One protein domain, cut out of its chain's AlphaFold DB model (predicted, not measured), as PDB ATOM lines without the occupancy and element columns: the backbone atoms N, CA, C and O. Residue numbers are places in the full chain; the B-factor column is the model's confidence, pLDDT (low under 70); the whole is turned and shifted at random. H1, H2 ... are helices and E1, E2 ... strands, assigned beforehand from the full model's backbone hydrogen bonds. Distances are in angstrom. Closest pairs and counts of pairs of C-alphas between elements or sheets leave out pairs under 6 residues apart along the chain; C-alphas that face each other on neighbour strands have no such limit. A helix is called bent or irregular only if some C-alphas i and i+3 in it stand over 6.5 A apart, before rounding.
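Overview. This is residues 30 to 162 of the 225 residues of an uncharacterized protein of Alphaproteobacteria bacterium (UniProt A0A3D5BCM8). A strongly twisted slab of six strands has three helices over one face: H2 covers E3 and E4 near residues 113 and 120, H4 crosses the slab near the other ends of E3 and E4, and H3 lies between H2 and H4. The hairpin E1 and E2 bends sharply at one edge of the slab, and a short helix, H1, only grazes the sheet. The printed part has 133 residues with four named helices and six named strands, in the order H1 H2 E1 E2 H3 E3 E4 E5 E6 H4; the class is mixed, helices and strands. The sheet's order is E2 E1 E3 E4 E5 E6, all antiparallel. The whole is compact, with a radius of gyration of the C-alphas of 13.8 A and spans of 38 by 36 by 28 A.

Along the chain. Find C-alpha 30 at (164.538, 148.653, 137.932), where H1 begins; it runs to residue 34, and H2 takes residues 37 to 44. E1, residues 48 to 56, is 24.7 A long and bends by 53 degrees at residue 53; E2, residues 69 to 78, bends by 86 degrees at residue 72. H3, residues 82 to 91, is neither bent nor irregular, but only just: C-alphas 88 and 91 are 6.3 A apart. From C-alpha 109 at (174.484, 146.451, 117.846) follow E3 to 115, E4 from 118 to 125 over 23.6 A, E5 from 130 to 135 and E6 from 138 to 143. H4, residues 145 to 160, is 22.7 A long and irregular, with C-alphas 146 and 149 8.2 A apart; it ends at C-alpha 160 at (182.020, 152.535, 111.228).

Arrangement. Look first at the meander E3 E4 E5 E6, each strand the antiparallel neighbour of the one before: N 111 and O 122 are 2.8 A apart, N 123 and O 132 2.8 A, and N 133 and O 140 2.8 A, within hydrogen-bond range. Beyond E3, N 50 and O 112 of E1 and E3 are 3.0 A apart, and N 51 and O 76 of E1 and E2 2.8 A. E2, H3 and E3 form a split strand-helix-strand unit, with E1 between the two strands and a right-handed crossover. H2, H3 and H4 lie on the same face, two layers with the sheet, at heights of 7.5, 8.9 and 8.5 A. The closest C-alphas of H4 and E2 are those of Phe 158 and Cys 75, 5.3 A apart. Every O i to N i+4 pair is within hydrogen-bond range in H1, H2 and H3, and 10 of 12 in H4.

Size, cuts and confidence. The two C-alphas farthest apart, those of Gly 60 and Ala 94, are 40.0 A apart. The links E1 to E2 and H3 to E3 are long. The printed part has no cut, and no printed residue has a pLDDT under 70.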
ATOM      1  N   TYR A  30     165.430 149.083 139.001       89.38
ATOM      2  CA  TYR A  30     164.538 148.653 137.932       89.38
ATOM      3  C   TYR A  30     165.155 147.541 137.073       89.38
ATOM      4  O   TYR A  30     164.518 146.507 136.870       89.38
ATOM      5  N   ILE A  31     166.407 147.691 136.629       91.56
ATOM      6  CA  ILE A  31     167.100 146.643 135.870       91.56
ATOM      7  C   ILE A  31     167.365 145.422 136.754       91.56
ATOM      8  O   ILE A  31     167.056 144.298 136.357       91.56
ATOM      9  N   ALA A  32     167.884 145.632 137.967       91.69
ATOM     10  CA  ALA A  32     168.249 144.550 138.878       91.69
ATOM     11  C   ALA A  32     167.063 143.629 139.212       91.69
ATOM     12  O   ALA A  32     167.230 142.419 139.322       91.69
ATOM     13  N   LYS A  33     165.854 144.192 139.329       91.88
ATOM     14  CA  LYS A  33     164.621 143.435 139.586       91.88
ATOM     15  C   LYS A  33     164.153 142.609 138.383       91.88
ATOM     16  O   LYS A  33     163.462 141.610 138.567       91.88
ATOM     17  N   ASN A  34     164.465 143.044 137.163       92.88
ATOM     18  CA  ASN A  34     163.924 142.456 135.937       92.88
ATOM     19  C   ASN A  34     164.880 141.477 135.244       92.88
ATOM     20  O   ASN A  34     164.447 140.768 134.337       92.88
ATOM     21  N   LEU A  35     166.144 141.415 135.665       94.50
ATOM     22  CA  LEU A  35     167.143 140.486 135.139       94.50
ATOM     23  C   LEU A  35     167.462 139.372 136.136       94.50
ATOM     24  O   LEU A  35     167.353 139.545 137.348       94.50
ATOM     25  N   SER A  36     167.888 138.217 135.620       93.44
ATOM     26  CA  SER A  36     168.404 137.147 136.473       93.44
ATOM     27  C   SER A  36     169.742 137.551 137.095       93.44
ATOM     28  O   SER A  36     170.523 138.314 136.517       93.44
ATOM     29  N   ALA A  37     170.041 136.985 138.265       92.56
ATOM     30  CA  ALA A  37     171.324 137.200 138.926       92.56
ATOM     31  C   ALA A  37     172.501 136.776 138.031       92.56
ATOM     32  O   ALA A  37     173.530 137.441 138.018       92.56
ATOM     33  N   GLN A  38     172.344 135.700 137.254       93.69
ATOM     34  CA  GLN A  38     173.384 135.213 136.349       93.69
ATOM     35  C   GLN A  38     173.613 136.160 135.166       93.69
ATOM     36  O   GLN A  38     174.765 136.470 134.874       93.69
ATOM     37  N   ALA A  39     172.550 136.696 134.555       95.56
ATOM     38  CA  ALA A  39     172.678 137.678 133.478       95.56
ATOM     39  C   ALA A  39     173.443 138.924 133.949       95.56
ATOM     40  O   ALA A  39     174.412 139.352 133.326       95.56
ATOM     41  N   LEU A  40     173.060 139.462 135.114       95.06
ATOM     42  CA  LEU A  40     173.754 140.593 135.736       95.06
ATOM     43  C   LEU A  40     175.216 140.266 136.038       95.06
ATOM     44  O   LEU A  40     176.102 141.084 135.811       95.06
ATOM     45  N   ASN A  41     175.479 139.061 136.531       94.19
ATOM     46  CA  ASN A  41     176.818 138.614 136.871       94.19
ATOM     47  C   ASN A  41     177.719 138.470 135.631       94.19
ATOM     48  O   ASN A  41     178.901 138.794 135.714       94.19
ATOM     49  N   ASN A  42     177.177 138.036 134.492       95.06
ATOM     50  CA  ASN A  42     177.902 137.996 133.222       95.06
ATOM     51  C   ASN A  42     178.176 139.404 132.691       95.06
ATOM     52  O   ASN A  42     179.295 139.683 132.278       95.06
ATOM     53  N   ILE A  43     177.202 140.316 132.770       95.25
ATOM     54  CA  ILE A  43     177.383 141.715 132.355       95.25
ATOM     55  C   ILE A  43     178.479 142.387 133.195       95.25
ATOM     56  O   ILE A  43     179.445 142.921 132.649       95.25
ATOM     57  N   LEU A  44     178.372 142.309 134.523       93.19
ATOM     58  CA  LEU A  44     179.269 143.003 135.450       93.19
ATOM     59  C   LEU A  44     180.671 142.392 135.510       93.19
ATOM     60  O   LEU A  44     181.649 143.125 135.629       93.19
ATOM     61  N   ASN A  45     180.767 141.063 135.431       92.19
ATOM     62  CA  ASN A  45     182.009 140.316 135.648       92.19
ATOM     63  C   ASN A  45     182.447 139.538 134.400       92.19
ATOM     64  O   ASN A  45     183.079 138.488 134.516       92.19
ATOM     65  N   SER A  46     182.085 140.027 133.214       93.44
ATOM     66  CA  SER A  46     182.539 139.449 131.947       93.44
ATOM     67  C   SER A  46     184.062 139.423 131.873       93.44
ATOM     68  O   SER A  46     184.742 140.387 132.225       93.44
ATOM     69  N   GLU A  47     184.603 138.339 131.340       90.75
ATOM     70  CA  GLU A  47     186.019 138.214 130.997       90.75
ATOM     71  C   GLU A  47     186.297 138.921 129.669       90.75
ATOM     72  O   GLU A  47     187.305 139.609 129.519       90.75
ATOM     73  N   ARG A  48     185.364 138.802 128.716       90.44
ATOM     74  CA  ARG A  48     185.420 139.455 127.405       90.44
ATOM     75  C   ARG A  48     184.037 139.906 126.965       90.44
ATOM     76  O   ARG A  48     183.040 139.275 127.304       90.44
ATOM     77  N   VAL A  49     183.993 140.959 126.158       94.38
ATOM     78  CA  VAL A  49     182.767 141.406 125.495       94.38
ATOM     79  C   VAL A  49     183.022 141.455 123.996       94.38
ATOM     80  O   VAL A  49     183.984 142.085 123.562       94.38
ATOM     81  N   PHE A  50     182.189 140.786 123.206       93.88
ATOM     82  CA  PHE A  50     182.266 140.812 121.744       93.88
ATOM     83  C   PHE A  50     181.170 141.690 121.165       93.88
ATOM     84  O   PHE A  50     180.038 141.638 121.629       93.88
ATOM     85  N   CYS A  51     181.511 142.482 120.156       94.19
ATOM     86  CA  CYS A  51     180.593 143.371 119.469       94.19
ATOM     87  C   CYS A  51     180.224 142.787 118.107       94.19
ATOM     88  O   CYS A  51     181.101 142.487 117.291       94.19
ATOM     89  N   TYR A  52     178.926 142.700 117.836       94.31
ATOM     90  CA  TYR A  52     178.379 142.338 116.536       94.31
ATOM     91  C   TYR A  52     177.419 143.410 116.049       94.31
ATOM     92  O   TYR A  52     176.668 143.990 116.835       94.31
ATOM     93  N   THR A  53     177.399 143.628 114.739       93.44
ATOM     94  CA  THR A  53     176.296 144.340 114.104       93.44
ATOM     95  C   THR A  53     175.218 143.333 113.736       93.44
ATOM     96  O   THR A  53     175.500 142.234 113.244       93.44
ATOM     97  N   VAL A  54     173.973 143.698 114.014       93.69
ATOM     98  CA  VAL A  54     172.810 142.824 113.902       93.69
ATOM     99  C   VAL A  54     171.656 143.535 113.218       93.69
ATOM    100  O   VAL A  54     171.610 144.759 113.149       93.69
ATOM    101  N   GLN A  55     170.719 142.748 112.708       92.06
ATOM    102  CA  GLN A  55     169.423 143.230 112.247       92.06
ATOM    103  C   GLN A  55     168.364 142.143 112.442       92.06
ATOM    104  O   GLN A  55     168.695 140.965 112.612       92.06
ATOM    105  N   MET A  56     167.089 142.521 112.374       89.62
ATOM    106  CA  MET A  56     166.002 141.543 112.326       89.62
ATOM    107  C   MET A  56     166.204 140.625 111.118       89.62
ATOM    108  O   MET A  56     166.410 141.102 110.000       89.62
ATOM    109  N   ALA A  57     166.178 139.309 111.332       85.88
ATOM    110  CA  ALA A  57     166.380 138.356 110.249       85.88
ATOM    111  C   ALA A  57     165.217 138.453 109.240       85.88
ATOM    112  O   ALA A  57     164.068 138.196 109.614       85.88
ATOM    113  N   PRO A  58     165.469 138.823 107.969       83.06
ATOM    114  CA  PRO A  58     164.412 138.858 106.969       83.06
ATOM    115  C   PRO A  58     163.924 137.440 106.648       83.06
ATOM    116  O   PRO A  58     164.623 136.448 106.868       83.06
ATOM    117  N   SER A  59     162.720 137.339 106.081       82.75
ATOM    118  CA  SER A  59     162.182 136.050 105.638       82.75
ATOM    119  C   SER A  59     163.133 135.374 104.646       82.75
ATOM    120  O   SER A  59     163.593 135.996 103.689       82.75
ATOM    121  N   GLY A  60     163.437 134.098 104.887       78.69
ATOM    122  CA  GLY A  60     164.365 133.328 104.058       78.69
ATOM    123  C   GLY A  60     165.847 133.652 104.277       78.69
ATOM    124  O   GLY A  60     166.669 133.229 103.467       78.69
ATOM    125  N   TYR A  61     166.213 134.371 105.344       78.69
ATOM    126  CA  TYR A  61     167.614 134.565 105.712       78.69
ATOM    127  C   TYR A  61     168.295 133.218 106.012       78.69
ATOM    128  O   TYR A  61     167.855 132.470 106.881       78.69
ATOM    129  N   GLN A  62     169.372 132.921 105.281       77.69
ATOM    130  CA  GLN A  62     170.167 131.689 105.426       77.69
ATOM    131  C   GLN A  62     171.572 131.943 105.997       77.69
ATOM    132  O   GLN A  62     172.418 131.052 105.986       77.69
ATOM    133  N   GLY A  63     171.844 133.172 106.444       78.19
ATOM    134  CA  GLY A  63     173.109 133.510 107.083       78.19
ATOM    135  C   GLY A  63     173.149 133.097 108.554       78.19
ATOM    136  O   GLY A  63     172.313 132.337 109.041       78.19
ATOM    137  N   TYR A  64     174.136 133.621 109.274       85.88
ATOM    138  CA  TYR A  64     174.333 133.297 110.681       85.88
ATOM    139  C   TYR A  64     173.412 134.119 111.568       85.88
ATOM    140  O   TYR A  64     173.289 135.331 111.393       85.88
ATOM    141  N   THR A  65     172.788 133.458 112.534       87.81
ATOM    142  CA  THR A  65     171.929 134.113 113.512       87.81
ATOM    143  C   THR A  65     172.445 133.915 114.927       87.81
ATOM    144  O   THR A  65     173.090 132.913 115.238       87.81
ATOM    145  N   LEU A  66     172.151 134.886 115.783       87.62
ATOM    146  CA  LEU A  66     172.391 134.836 117.218       87.62
ATOM    147  C   LEU A  66     171.209 135.506 117.915       87.62
ATOM    148  O   LEU A  66     170.803 136.590 117.507       87.62
ATOM    149  N   ASP A  67     170.595 134.827 118.884       86.38
ATOM    150  CA  ASP A  67     169.381 135.289 119.580       86.38
ATOM    151  C   ASP A  67     168.269 135.780 118.642       86.38
ATOM    152  O   ASP A  67     167.621 136.795 118.877       86.38
ATOM    153  N   GLN A  68     168.046 135.030 117.556       84.25
ATOM    154  CA  GLN A  68     167.054 135.326 116.507       84.25
ATOM    155  C   GLN A  68     167.362 136.576 115.661       84.25
ATOM    156  O   GLN A  68     166.578 136.935 114.782       84.25
ATOM    157  N   MET A  69     168.528 137.189 115.851       90.38
ATOM    158  CA  MET A  69     169.022 138.284 115.026       90.38
ATOM    159  C   MET A  69     169.947 137.766 113.935       90.38
ATOM    160  O   MET A  69     170.740 136.858 114.167       90.38
ATOM    161  N   ALA A  70     169.883 138.363 112.748       90.94
ATOM    162  CA  ALA A  70     170.861 138.132 111.696       90.94
ATOM    163  C   ALA A  70     172.167 138.861 112.035       90.94
ATOM    164  O   ALA A  70     172.156 140.073 112.252       90.94
ATOM    165  N   LEU A  71     173.288 138.135 112.038       90.25
ATOM    166  CA  LEU A  71     174.621 138.713 112.181       90.25
ATOM    167  C   LEU A  71     175.041 139.327 110.844       90.25
ATOM    168  O   LEU A  71     175.145 138.639 109.824       90.25
ATOM    169  N   THR A  72     175.282 140.634 110.841       87.31
ATOM    170  CA  THR A  72     175.702 141.375 109.643       87.31
ATOM    171  C   THR A  72     177.192 141.693 109.658       87.31
ATOM    172  O   THR A  72     177.792 141.842 108.593       87.31
ATOM    173  N   GLY A  73     177.810 141.726 110.838       87.56
ATOM    174  CA  GLY A  73     179.209 142.097 110.998       87.56
ATOM    175  C   GLY A  73     179.740 141.879 112.411       87.56
ATOM    176  O   GLY A  73     178.989 141.651 113.357       87.56
ATOM    177  N   TYR A  74     181.059 141.957 112.535       90.19
ATOM    178  CA  TYR A  74     181.792 142.002 113.794       90.19
ATOM    179  C   TYR A  74     182.386 143.402 113.970       90.19
ATOM    180  O   TYR A  74     183.067 143.896 113.073       90.19
ATOM    181  N   CYS A  75     182.126 144.042 115.110       89.81
ATOM    182  CA  CYS A  75     182.549 145.415 115.417       89.81
ATOM    183  C   CYS A  75     183.644 145.496 116.490       89.81
ATOM    184  O   CYS A  75     183.919 146.567 117.023       89.81
ATOM    185  N   GLY A  76     184.301 144.371 116.794       89.38
ATOM    186  CA  GLY A  76     185.443 144.320 117.707       89.38
ATOM    187  C   GLY A  76     185.123 143.665 119.046       89.38
ATOM    188  O   GLY A  76     184.116 142.979 119.215       89.38
ATOM    189  N   SER A  77     186.016 143.848 120.014       90.69
ATOM    190  CA  SER A  77     185.821 143.373 121.384       90.69
ATOM    191  C   SER A  77     186.119 144.487 122.362       90.69
ATOM    192  O   SER A  77     187.098 145.198 122.150       90.69
ATOM    193  N   LEU A  78     185.331 144.580 123.432       88.69
ATOM    194  CA  LEU A  78     185.539 145.601 124.443       88.69
ATOM    195  C   LEU A  78     186.493 145.097 125.532       88.69
ATOM    196  O   LEU A  78     186.325 143.988 126.056       88.69
ATOM    197  N   GLY A  79     187.477 145.929 125.863       83.94
ATOM    198  CA  GLY A  79     188.389 145.774 126.991       83.94
ATOM    199  C   GLY A  79     187.882 146.501 128.239       83.94
ATOM    200  O   GLY A  79     186.859 146.131 128.820       83.94
ATOM    201  N   GLU A  80     188.619 147.520 128.678       83.25
ATOM    202  CA  GLU A  80     188.294 148.327 129.864       83.25
ATOM    203  C   GLU A  80     187.069 149.228 129.645       83.25
ATOM    204  O   GLU A  80     186.299 149.490 130.574       83.25
ATOM    205  N   GLU A  81     186.829 149.633 128.399       83.12
ATOM    206  CA  GLU A  81     185.735 150.500 127.971       83.12
ATOM    207  C   GLU A  81     184.352 149.909 128.256       83.12
ATOM    208  O   GLU A  81     183.389 150.659 128.379       83.12
ATOM    209  N   LYS A  82     184.236 148.588 128.467       88.19
ATOM    210  CA  LYS A  82     182.975 147.953 128.888       88.19
ATOM    211  C   LYS A  82     182.406 148.565 130.172       88.19
ATOM    212  O   LYS A  82     181.191 148.584 130.346       88.19
ATOM    213  N   SER A  83     183.268 149.074 131.058       87.12
ATOM    214  CA  SER A  83     182.850 149.748 132.292       87.12
ATOM    215  C   SER A  83     182.003 150.988 132.005       87.12
ATOM    216  O   SER A  83     180.970 151.164 132.641       87.12
ATOM    217  N   VAL A  84     182.359 151.763 130.975       87.50
ATOM    218  CA  VAL A  84     181.608 152.946 130.533       87.50
ATOM    219  C   VAL A  84     180.205 152.554 130.075       87.50
ATOM    220  O   VAL A  84     179.232 153.179 130.482       87.50
ATOM    221  N   PHE A  85     180.076 151.473 129.297       88.31
ATOM    222  CA  PHE A  85     178.767 150.963 128.866       88.31
ATOM    223  C   PHE A  85     177.910 150.499 130.044       88.31
ATOM    224  O   PHE A  85     176.717 150.789 130.102       88.31
ATOM    225  N   ILE A  86     178.511 149.766 130.983       92.00
ATOM    226  CA  ILE A  86     177.813 149.287 132.177       92.00
ATOM    227  C   ILE A  86     177.342 150.478 133.021       92.00
ATOM    228  O   ILE A  86     176.200 150.495 133.481       92.00
ATOM    229  N   ASP A  87     178.194 151.479 133.215       90.81
ATOM    230  CA  ASP A  87     177.868 152.651 134.018       90.81
ATOM    231  C   ASP A  87     176.738 153.469 133.375       90.81
ATOM    232  O   ASP A  87     175.735 153.763 134.033       90.81
ATOM    233  N   GLU A  88     176.849 153.740 132.074       90.25
ATOM    234  CA  GLU A  88     175.878 154.518 131.302       90.25
ATOM    235  C   GLU A  88     174.499 153.847 131.258       90.25
ATOM    236  O   GLU A  88     173.481 154.507 131.458       90.25
ATOM    237  N   PHE A  89     174.446 152.538 131.010       90.88
ATOM    238  CA  PHE A  89     173.197 151.869 130.639       90.88
ATOM    239  C   PHE A  89     172.612 150.964 131.723       90.88
ATOM    240  O   PHE A  89     171.416 150.678 131.699       90.88
ATOM    241  N   PHE A  90     173.421 150.522 132.690       92.62
ATOM    242  CA  PHE A  90     172.970 149.622 133.755       92.62
ATOM    243  C   PHE A  90     172.985 150.269 135.137       92.62
ATOM    244  O   PHE A  90     172.176 149.877 135.983       92.62
ATOM    245  N   LYS A  91     173.863 151.248 135.383       91.31
ATOM    246  CA  LYS A  91     173.989 151.908 136.693       91.31
ATOM    247  C   LYS A  91     173.353 153.292 136.766       91.31
ATOM    248  O   LYS A  91     172.972 153.705 137.856       91.31
ATOM    249  N   SER A  92     173.197 153.994 135.644       90.06
ATOM    250  CA  SER A  92     172.576 155.323 135.605       90.06
ATOM    251  C   SER A  92     171.043 155.235 135.497       90.06
ATOM    252  O   SER A  92     170.519 154.957 134.416       90.06
ATOM    253  N   PRO A  93     170.271 155.493 136.573       87.06
ATOM    254  CA  PRO A  93     168.806 155.455 136.504       87.06
ATOM    255  C   PRO A  93     168.235 156.579 135.639       87.06
ATOM    256  O   PRO A  93     167.150 156.432 135.094       87.06
ATOM    257  N   ALA A  94     168.972 157.679 135.466       89.50
ATOM    258  CA  ALA A  94     168.561 158.784 134.604       89.50
ATOM    259  C   ALA A  94     168.480 158.382 133.121       89.50
ATOM    260  O   ALA A  94     167.778 159.032 132.354       89.50
ATOM    261  N   ASN A  95     169.172 157.306 132.739       91.06
ATOM    262  CA  ASN A  95     169.286 156.837 131.363       91.06
ATOM    263  C   ASN A  95     168.234 155.782 130.989       91.06
ATOM    264  O   ASN A  95     168.115 155.430 129.815       91.06
ATOM    265  N   ILE A  96     167.453 155.302 131.962       91.94
ATOM    266  CA  ILE A  96     166.457 154.244 131.781       91.94
ATOM    267  C   ILE A  96     165.097 154.738 132.256       91.94
ATOM    268  O   ILE A  96     164.912 155.082 133.419       91.94
ATOM    269  N   SER A  97     164.123 154.736 131.353       90.19
ATOM    270  CA  SER A  97     162.740 155.029 131.701       90.19
ATOM    271  C   SER A  97     162.037 153.775 132.216       90.19
ATOM    272  O   SER A  97     162.118 152.708 131.605       90.19
ATOM    273  N   GLU A  98     161.276 153.913 133.300       87.69
ATOM    274  CA  GLU A  98     160.371 152.858 133.775       87.69
ATOM    275  C   GLU A  98     159.094 152.752 132.924       87.69
ATOM    276  O   GLU A  98     158.348 151.775 133.024       87.69
ATOM    277  N   THR A  99     158.831 153.743 132.065       88.69
ATOM    278  CA  THR A  99     157.739 153.670 131.091       88.69
ATOM    279  C   THR A  99     158.143 152.806 129.904       88.69
ATOM    280  O   THR A  99     159.226 152.965 129.339       88.69
ATOM    281  N   ALA A 100     157.256 151.902 129.491       84.44
ATOM    282  CA  ALA A 100     157.482 151.086 128.304       84.44
ATOM    283  C   ALA A 100     157.616 151.964 127.047       84.44
ATOM    284  O   ALA A 100     156.931 152.980 126.906       84.44
ATOM    285  N   ALA A 101     158.502 151.565 126.135       84.81
ATOM    286  CA  ALA A 101     158.631 152.215 124.839       84.81
ATOM    287  C   ALA A 101     157.435 151.851 123.944       84.81
ATOM    288  O   ALA A 101     157.065 150.682 123.841       84.81
ATOM    289  N   ASN A 102     156.856 152.846 123.267       86.69
ATOM    290  CA  ASN A 102     155.735 152.674 122.334       86.69
ATOM    291  C   ASN A 102     156.222 152.739 120.876       86.69
ATOM    292  O   ASN A 102     155.711 153.519 120.073       86.69
ATOM    293  N   CYS A 103     157.256 151.969 120.546       91.75
ATOM    294  CA  CYS A 103     157.839 151.908 119.208       91.75
ATOM    295  C   CYS A 103     158.375 150.507 118.899       91.75
ATOM    296  O   CYS A 103     158.526 149.672 119.792       91.75
ATOM    297  N   GLN A 104     158.637 150.241 117.618       91.00
ATOM    298  CA  GLN A 104     159.244 148.989 117.179       91.00
ATOM    299  C   GLN A 104     160.749 149.021 117.453       91.00
ATOM    300  O   GLN A 104     161.465 149.856 116.907       91.00
ATOM    301  N   ILE A 105     161.216 148.106 118.304       92.25
ATOM    302  CA  ILE A 105     162.635 147.956 118.632       92.25
ATOM    303  C   ILE A 105     163.354 147.288 117.463       92.25
ATOM    304  O   ILE A 105     163.033 146.160 117.093       92.25
ATOM    305  N   GLU A 106     164.354 147.975 116.916       92.44
ATOM    306  CA  GLU A 106     165.206 147.474 115.838       92.44
ATOM    307  C   GLU A 106     166.665 147.556 116.282       92.44
ATOM    308  O   GLU A 106     167.295 148.615 116.174       92.44
ATOM    309  N   PRO A 107     167.208 146.480 116.865       93.69
ATOM    310  CA  PRO A 107     168.571 146.505 117.348       93.69
ATOM    311  C   PRO A 107     169.571 146.484 116.196       93.69
ATOM    312  O   PRO A 107     169.400 145.733 115.234       93.69
ATOM    313  N   LYS A 108     170.634 147.280 116.334       93.69
ATOM    314  CA  LYS A 108     171.725 147.391 115.352       93.69
ATOM    315  C   LYS A 108     173.045 146.844 115.868       93.69
ATOM    316  O   LYS A 108     173.842 146.335 115.085       93.69
ATOM    317  N   ILE A 109     173.272 146.930 117.178       94.94
ATOM    318  CA  ILE A 109     174.484 146.451 117.846       94.94
ATOM    319  C   ILE A 109     174.096 145.405 118.885       94.94
ATOM    320  O   ILE A 109     173.118 145.582 119.608       94.94
ATOM    321  N   MET A 110     174.883 144.338 118.980       95.75
ATOM    322  CA  MET A 110     174.811 143.325 120.025       95.75
ATOM    323  C   MET A 110     176.174 143.213 120.705       95.75
ATOM    324  O   MET A 110     177.181 142.934 120.055       95.75
ATOM    325  N   LEU A 111     176.200 143.403 122.022       95.56
ATOM    326  CA  LEU A 111     177.354 143.150 122.871       95.56
ATOM    327  C   LEU A 111     177.154 141.836 123.627       95.56
ATOM    328  O   LEU A 111     176.266 141.725 124.470       95.56
ATOM    329  N   ARG A 112     178.001 140.849 123.348       95.81
ATOM    330  CA  ARG A 112     178.008 139.541 124.006       95.81
ATOM    331  C   ARG A 112     178.990 139.543 125.170       95.81
ATOM    332  O   ARG A 112     180.198 139.454 124.953       95.81
ATOM    333  N   PHE A 113     178.478 139.626 126.393       95.69
ATOM    334  CA  PHE A 113     179.247 139.579 127.638       95.69
ATOM    335  C   PHE A 113     179.521 138.124 128.021       95.69
ATOM    336  O   PHE A 113     178.605 137.414 128.430       95.69
ATOM    337  N   ILE A 114     180.769 137.674 127.881       93.31
ATOM    338  CA  ILE A 114     181.177 136.282 128.107       93.31
ATOM    339  C   ILE A 114     181.889 136.138 129.445       93.31
ATOM    340  O   ILE A 114     182.784 136.922 129.774       93.31
ATOM    341  N   ARG A 115     181.536 135.080 130.175       91.56
ATOM    342  CA  ARG A 115     182.246 134.618 131.363       91.56
ATOM    343  C   ARG A 115     182.350 133.092 131.339       91.56
ATOM    344  O   ARG A 115     181.359 132.385 131.534       91.56
ATOM    345  N   GLY A 116     183.553 132.570 131.108       88.88
ATOM    346  CA  GLY A 116     183.751 131.150 130.843       88.88
ATOM    347  C   GLY A 116     182.981 130.708 129.594       88.88
ATOM    348  O   GLY A 116     183.209 131.226 128.504       88.88
ATOM    349  N   ILE A 117     182.069 129.748 129.754       87.31
ATOM    350  CA  ILE A 117     181.193 129.262 128.670       87.31
ATOM    351  C   ILE A 117     179.821 129.946 128.644       87.31
ATOM    352  O   ILE A 117     179.074 129.761 127.685       87.31
ATOM    353  N   ASP A 118     179.477 130.688 129.699       92.00
ATOM    354  CA  ASP A 118     178.193 131.372 129.806       92.00
ATOM    355  C   ASP A 118     178.286 132.778 129.203       92.00
ATOM    356  O   ASP A 118     179.352 133.407 129.192       92.00
ATOM    357  N   ALA A 119     177.170 133.265 128.671       94.25
ATOM    358  CA  ALA A 119     177.118 134.557 128.010       94.25
ATOM    359  C   ALA A 119     175.779 135.260 128.222       94.25
ATOM    360  O   ALA A 119     174.737 134.645 128.441       94.25
ATOM    361  N   THR A 120     175.813 136.584 128.151       96.81
ATOM    362  CA  THR A 120     174.624 137.433 128.132       96.81
ATOM    363  C   THR A 120     174.756 138.426 126.998       96.81
ATOM    364  O   THR A 120     175.753 139.140 126.906       96.81
ATOM    365  N   ASP A 121     173.752 138.455 126.136       96.75
ATOM    366  CA  ASP A 121     173.744 139.278 124.939       96.75
ATOM    367  C   ASP A 121     172.913 140.533 125.207       96.75
ATOM    368  O   ASP A 121     171.781 140.471 125.686       96.75
ATOM    369  N   VAL A 122     173.495 141.700 124.951       96.38
ATOM    370  CA  VAL A 122     172.868 143.003 125.174       96.38
ATOM    371  C   VAL A 122     172.763 143.714 123.838       96.38
ATOM    372  O   VAL A 122     173.773 144.055 123.229       96.38
ATOM    373  N   LEU A 123     171.540 143.933 123.376       95.31
ATOM    374  CA  LEU A 123     171.263 144.583 122.110       95.31
ATOM    375  C   LEU A 123     170.884 146.045 122.316       95.31
ATOM    376  O   LEU A 123     170.124 146.372 123.227       95.31
ATOM    377  N   PHE A 124     171.365 146.899 121.421       94.62
ATOM    378  CA  PHE A 124     171.128 148.336 121.428       94.62
ATOM    379  C   PHE A 124     170.355 148.740 120.173       94.62
ATOM    380  O   PHE A 124     170.738 148.385 119.052       94.62
ATOM    381  N   SER A 125     169.272 149.489 120.371       93.94
ATOM    382  CA  SER A 125     168.478 150.105 119.307       93.94
ATOM    383  C   SER A 125     168.465 151.616 119.499       93.94
ATOM    384  O   SER A 125     168.196 152.090 120.600       93.94
ATOM    385  N   ASP A 126     168.766 152.357 118.437       90.31
ATOM    386  CA  ASP A 126     168.774 153.822 118.386       90.31
ATOM    387  C   ASP A 126     167.458 154.397 117.821       90.31
ATOM    388  O   ASP A 126     167.015 155.452 118.259       90.31
ATOM    389  N   THR A 127     166.794 153.693 116.895       89.06
ATOM    390  CA  THR A 127     165.514 154.103 116.281       89.06
ATOM    391  C   THR A 127     164.348 154.070 117.265       89.06
ATOM    392  O   THR A 127     163.505 154.967 117.274       89.06
ATOM    393  N   CYS A 128     164.317 153.050 118.118       93.69
ATOM    394  CA  CYS A 128     163.469 152.966 119.296       93.69
ATOM    395  C   CYS A 128     164.402 152.775 120.497       93.69
ATOM    396  O   CYS A 128     164.716 151.628 120.840       93.69
ATOM    397  N   PRO A 129     164.892 153.887 121.089       94.88
ATOM    398  CA  PRO A 129     165.939 153.895 122.104       94.88
ATOM    399  C   PRO A 129     165.712 152.856 123.197       94.88
ATOM    400  O   PRO A 129     164.850 153.005 124.070       94.88
ATOM    401  N   SER A 130     166.466 151.767 123.134       95.00
ATOM    402  CA  SER A 130     166.279 150.649 124.048       95.00
ATOM    403  C   SER A 130     167.517 149.782 124.169       95.00
ATOM    404  O   SER A 130     168.336 149.670 123.253       95.00
ATOM    405  N   ILE A 131     167.608 149.144 125.331       95.12
ATOM    406  CA  ILE A 131     168.573 148.091 125.617       95.12
ATOM    407  C   ILE A 131     167.782 146.818 125.855       95.12
ATOM    408  O   ILE A 131     166.905 146.786 126.716       95.12
ATOM    409  N   THR A 132     168.085 145.764 125.111       95.19
ATOM    410  CA  THR A 132     167.441 144.463 125.282       95.19
ATOM    411  C   THR A 132     168.463 143.438 125.733       95.19
ATOM    412  O   THR A 132     169.458 143.222 125.059       95.19
ATOM    413  N   VAL A 133     168.216 142.802 126.871       96.62
ATOM    414  CA  VAL A 133     169.085 141.773 127.443       96.62
ATOM    415  C   VAL A 133     168.500 140.400 127.149       96.62
ATOM    416  O   VAL A 133     167.355 140.127 127.515       96.62
ATOM    417  N   PHE A 134     169.299 139.542 126.525       96.12
ATOM    418  CA  PHE A 134     169.020 138.134 126.286       96.12
ATOM    419  C   PHE A 134     169.885 137.256 127.186       96.12
ATOM    420  O   PHE A 134     171.111 137.374 127.231       96.12
ATOM    421  N   TYR A 135     169.229 136.352 127.908       95.56
ATOM    422  CA  TYR A 135     169.891 135.352 128.734       95.56
ATOM    423  C   TYR A 135     169.018 134.108 128.893       95.56
ATOM    424  O   TYR A 135     167.834 134.212 129.229       95.56
ATOM    425  N   GLY A 136     169.591 132.922 128.668       88.12
ATOM    426  CA  GLY A 136     168.908 131.641 128.899       88.12
ATOM    427  C   GLY A 136     167.594 131.474 128.123       88.12
ATOM    428  O   GLY A 136     166.651 130.884 128.643       88.12
ATOM    429  N   GLY A 137     167.494 132.045 126.917       87.31
ATOM    430  CA  GLY A 137     166.274 132.021 126.094       87.31
ATOM    431  C   GLY A 137     165.192 133.026 126.508       87.31
ATOM    432  O   GLY A 137     164.128 133.067 125.895       87.31
ATOM    433  N   THR A 138     165.450 133.851 127.524       90.31
ATOM    434  CA  THR A 138     164.562 134.945 127.932       90.31
ATOM    435  C   THR A 138     165.094 136.281 127.436       90.31
ATOM    436  O   THR A 138     166.308 136.479 127.390       90.31
ATOM    437  N   MET A 139     164.187 137.198 127.087       91.81
ATOM    438  CA  MET A 139     164.534 138.563 126.697       91.81
ATOM    439  C   MET A 139     163.826 139.588 127.579       91.81
ATOM    440  O   MET A 139     162.658 139.406 127.950       91.81
ATOM    441  N   LYS A 140     164.526 140.674 127.905       94.44
ATOM    442  CA  LYS A 140     163.982 141.831 128.622       94.44
ATOM    443  C   LYS A 140     164.481 143.121 127.999       94.44
ATOM    444  O   LYS A 140     165.685 143.343 127.934       94.44
ATOM    445  N   SER A 141     163.550 143.964 127.574       94.12
ATOM    446  CA  SER A 141     163.839 145.271 126.986       94.12
ATOM    447  C   SER A 141     163.598 146.387 127.992       94.12
ATOM    448  O   SER A 141     162.594 146.390 128.703       94.12
ATOM    449  N   PHE A 142     164.511 147.347 128.014       94.81
ATOM    450  CA  PHE A 142     164.473 148.549 128.832       94.81
ATOM    451  C   PHE A 142     164.391 149.764 127.919       94.81
ATOM    452  O   PHE A 142     165.134 149.863 126.940       94.81
ATOM    453  N   ASN A 143     163.485 150.683 128.239       94.88
ATOM    454  CA  ASN A 143     163.362 151.938 127.516       94.88
ATOM    455  C   ASN A 143     164.541 152.844 127.884       94.88
ATOM    456  O   ASN A 143     164.694 153.226 129.042       94.88
ATOM    457  N   ALA A 144     165.349 153.195 126.890       94.56
ATOM    458  CA  ALA A 144     166.541 154.016 127.037       94.56
ATOM    459  C   ALA A 144     166.418 155.344 126.269       94.56
ATOM    460  O   ALA A 144     167.422 155.941 125.886       94.56
ATOM    461  N   ALA A 145     165.188 155.835 126.060       94.00
ATOM    462  CA  ALA A 145     164.916 157.147 125.462       94.00
ATOM    463  C   ALA A 145     165.714 158.306 126.084       94.00
ATOM    464  O   ALA A 145     166.225 159.127 125.320       94.00
ATOM    465  N   PRO A 146     165.916 158.380 127.416       93.62
ATOM    466  CA  PRO A 146     166.751 159.434 127.992       93.62
ATOM    467  C   PRO A 146     168.217 159.397 127.521       93.62
ATOM    468  O   PRO A 146     168.863 160.439 127.452       93.62
ATOM    469  N   ALA A 147     168.724 158.221 127.136       92.56
ATOM    470  CA  ALA A 147     170.092 157.995 126.674       92.56
ATOM    471  C   ALA A 147     170.213 157.872 125.142       92.56
ATOM    472  O   ALA A 147     171.191 157.317 124.638       92.56
ATOM    473  N   GLN A 148     169.246 158.398 124.382       92.62
ATOM    474  CA  GLN A 148     169.218 158.284 122.920       92.62
ATOM    475  C   GLN A 148     170.529 158.732 122.251       92.62
ATOM    476  O   GLN A 148     171.059 158.020 121.404       92.62
ATOM    477  N   LYS A 149     171.104 159.865 122.675       91.06
ATOM    478  CA  LYS A 149     172.374 160.362 122.112       91.06
ATOM    479  C   LYS A 149     173.540 159.400 122.346       91.06
ATOM    480  O   LYS A 149     174.382 159.237 121.468       91.06
ATOM    481  N   SER A 150     173.583 158.763 123.515       89.44
ATOM    482  CA  SER A 150     174.599 157.762 123.840       89.44
ATOM    483  C   SER A 150     174.431 156.523 122.956       89.44
ATOM    484  O   SER A 150     175.415 156.017 122.427       89.44
ATOM    485  N   LEU A 151     173.193 156.077 122.715       90.12
ATOM    486  CA  LEU A 151     172.897 154.950 121.818       90.12
ATOM    487  C   LEU A 151     173.273 155.237 120.362       90.12
ATOM    488  O   LEU A 151     173.889 154.391 119.715       90.12
ATOM    489  N   GLU A 152     172.952 156.429 119.862       89.69
ATOM    490  CA  GLU A 152     173.324 156.870 118.513       89.69
ATOM    491  C   GLU A 152     174.851 156.914 118.342       89.69
ATOM    492  O   GLU A 152     175.378 156.419 117.346       89.69
ATOM    493  N   ALA A 153     175.577 157.443 119.334       88.19
ATOM    494  CA  ALA A 153     177.037 157.480 119.316       88.19
ATOM    495  C   ALA A 153     177.647 156.070 119.313       88.19
ATOM    496  O   ALA A 153     178.560 155.786 118.537       88.19
ATOM    497  N   VAL A 154     177.115 155.173 120.145       86.44
ATOM    498  CA  VAL A 154     177.523 153.764 120.201       86.44
ATOM    499  C   VAL A 154     177.300 153.076 118.856       86.44
ATOM    500  O   VAL A 154     178.218 152.441 118.334       86.44
ATOM    501  N   ALA A 155     176.113 153.233 118.268       86.94
ATOM    502  CA  ALA A 155     175.789 152.654 116.971       86.94
ATOM    503  C   ALA A 155     176.722 153.182 115.871       86.94
ATOM    504  O   ALA A 155     177.258 152.389 115.100       86.94
ATOM    505  N   ALA A 156     176.978 154.492 115.837       86.88
ATOM    506  CA  ALA A 156     177.848 155.108 114.840       86.88
ATOM    507  C   ALA A 156     179.304 154.620 114.935       86.88
ATOM    508  O   ALA A 156     179.911 154.295 113.915       86.88
ATOM    509  N   VAL A 157     179.863 154.540 116.149       85.69
ATOM    510  CA  VAL A 157     181.249 154.086 116.361       85.69
ATOM    511  C   VAL A 157     181.419 152.628 115.940       85.69
ATOM    512  O   VAL A 157     182.367 152.298 115.226       85.69
ATOM    513  N   PHE A 158     180.501 151.753 116.351       86.44
ATOM    514  CA  PHE A 158     180.620 150.328 116.057       86.44
ATOM    515  C   PHE A 158     180.274 149.974 114.608       86.44
ATOM    516  O   PHE A 158     180.908 149.079 114.051       86.44
ATOM    517  N   ASP A 159     179.338 150.682 113.969       84.25
ATOM    518  CA  ASP A 159     179.040 150.475 112.549       84.25
ATOM    519  C   ASP A 159     180.202 150.932 111.655       84.25
ATOM    520  O   ASP A 159     180.570 150.226 110.718       84.25
ATOM    521  N   ALA A 160     180.867 152.047 111.987       84.56
ATOM    522  CA  ALA A 160     182.020 152.535 111.228       84.56
ATOM    523  C   ALA A 160     183.220 151.568 111.250       84.56
ATOM    524  O   ALA A 160     183.985 151.507 110.287       84.56
ATOM    525  N   GLY A 161     183.392 150.816 112.341       79.25
ATOM    526  CA  GLY A 161     184.485 149.856 112.520       79.25
ATOM    527  C   GLY A 161     184.160 148.421 112.101       79.25
ATOM    528  O   GLY A 161     184.994 147.535 112.305       79.25
ATOM    529  N   ARG A 162     182.958 148.153 111.573       86.69
ATOM    530  CA  ARG A 162     182.513 146.776 111.345       86.69
ATOM    531  C   ARG A 162     183.238 146.108 110.183       86.69
ATOM    532  O   ARG A 162     183.479 146.699 109.133       86.69
TER     533      ARG A 162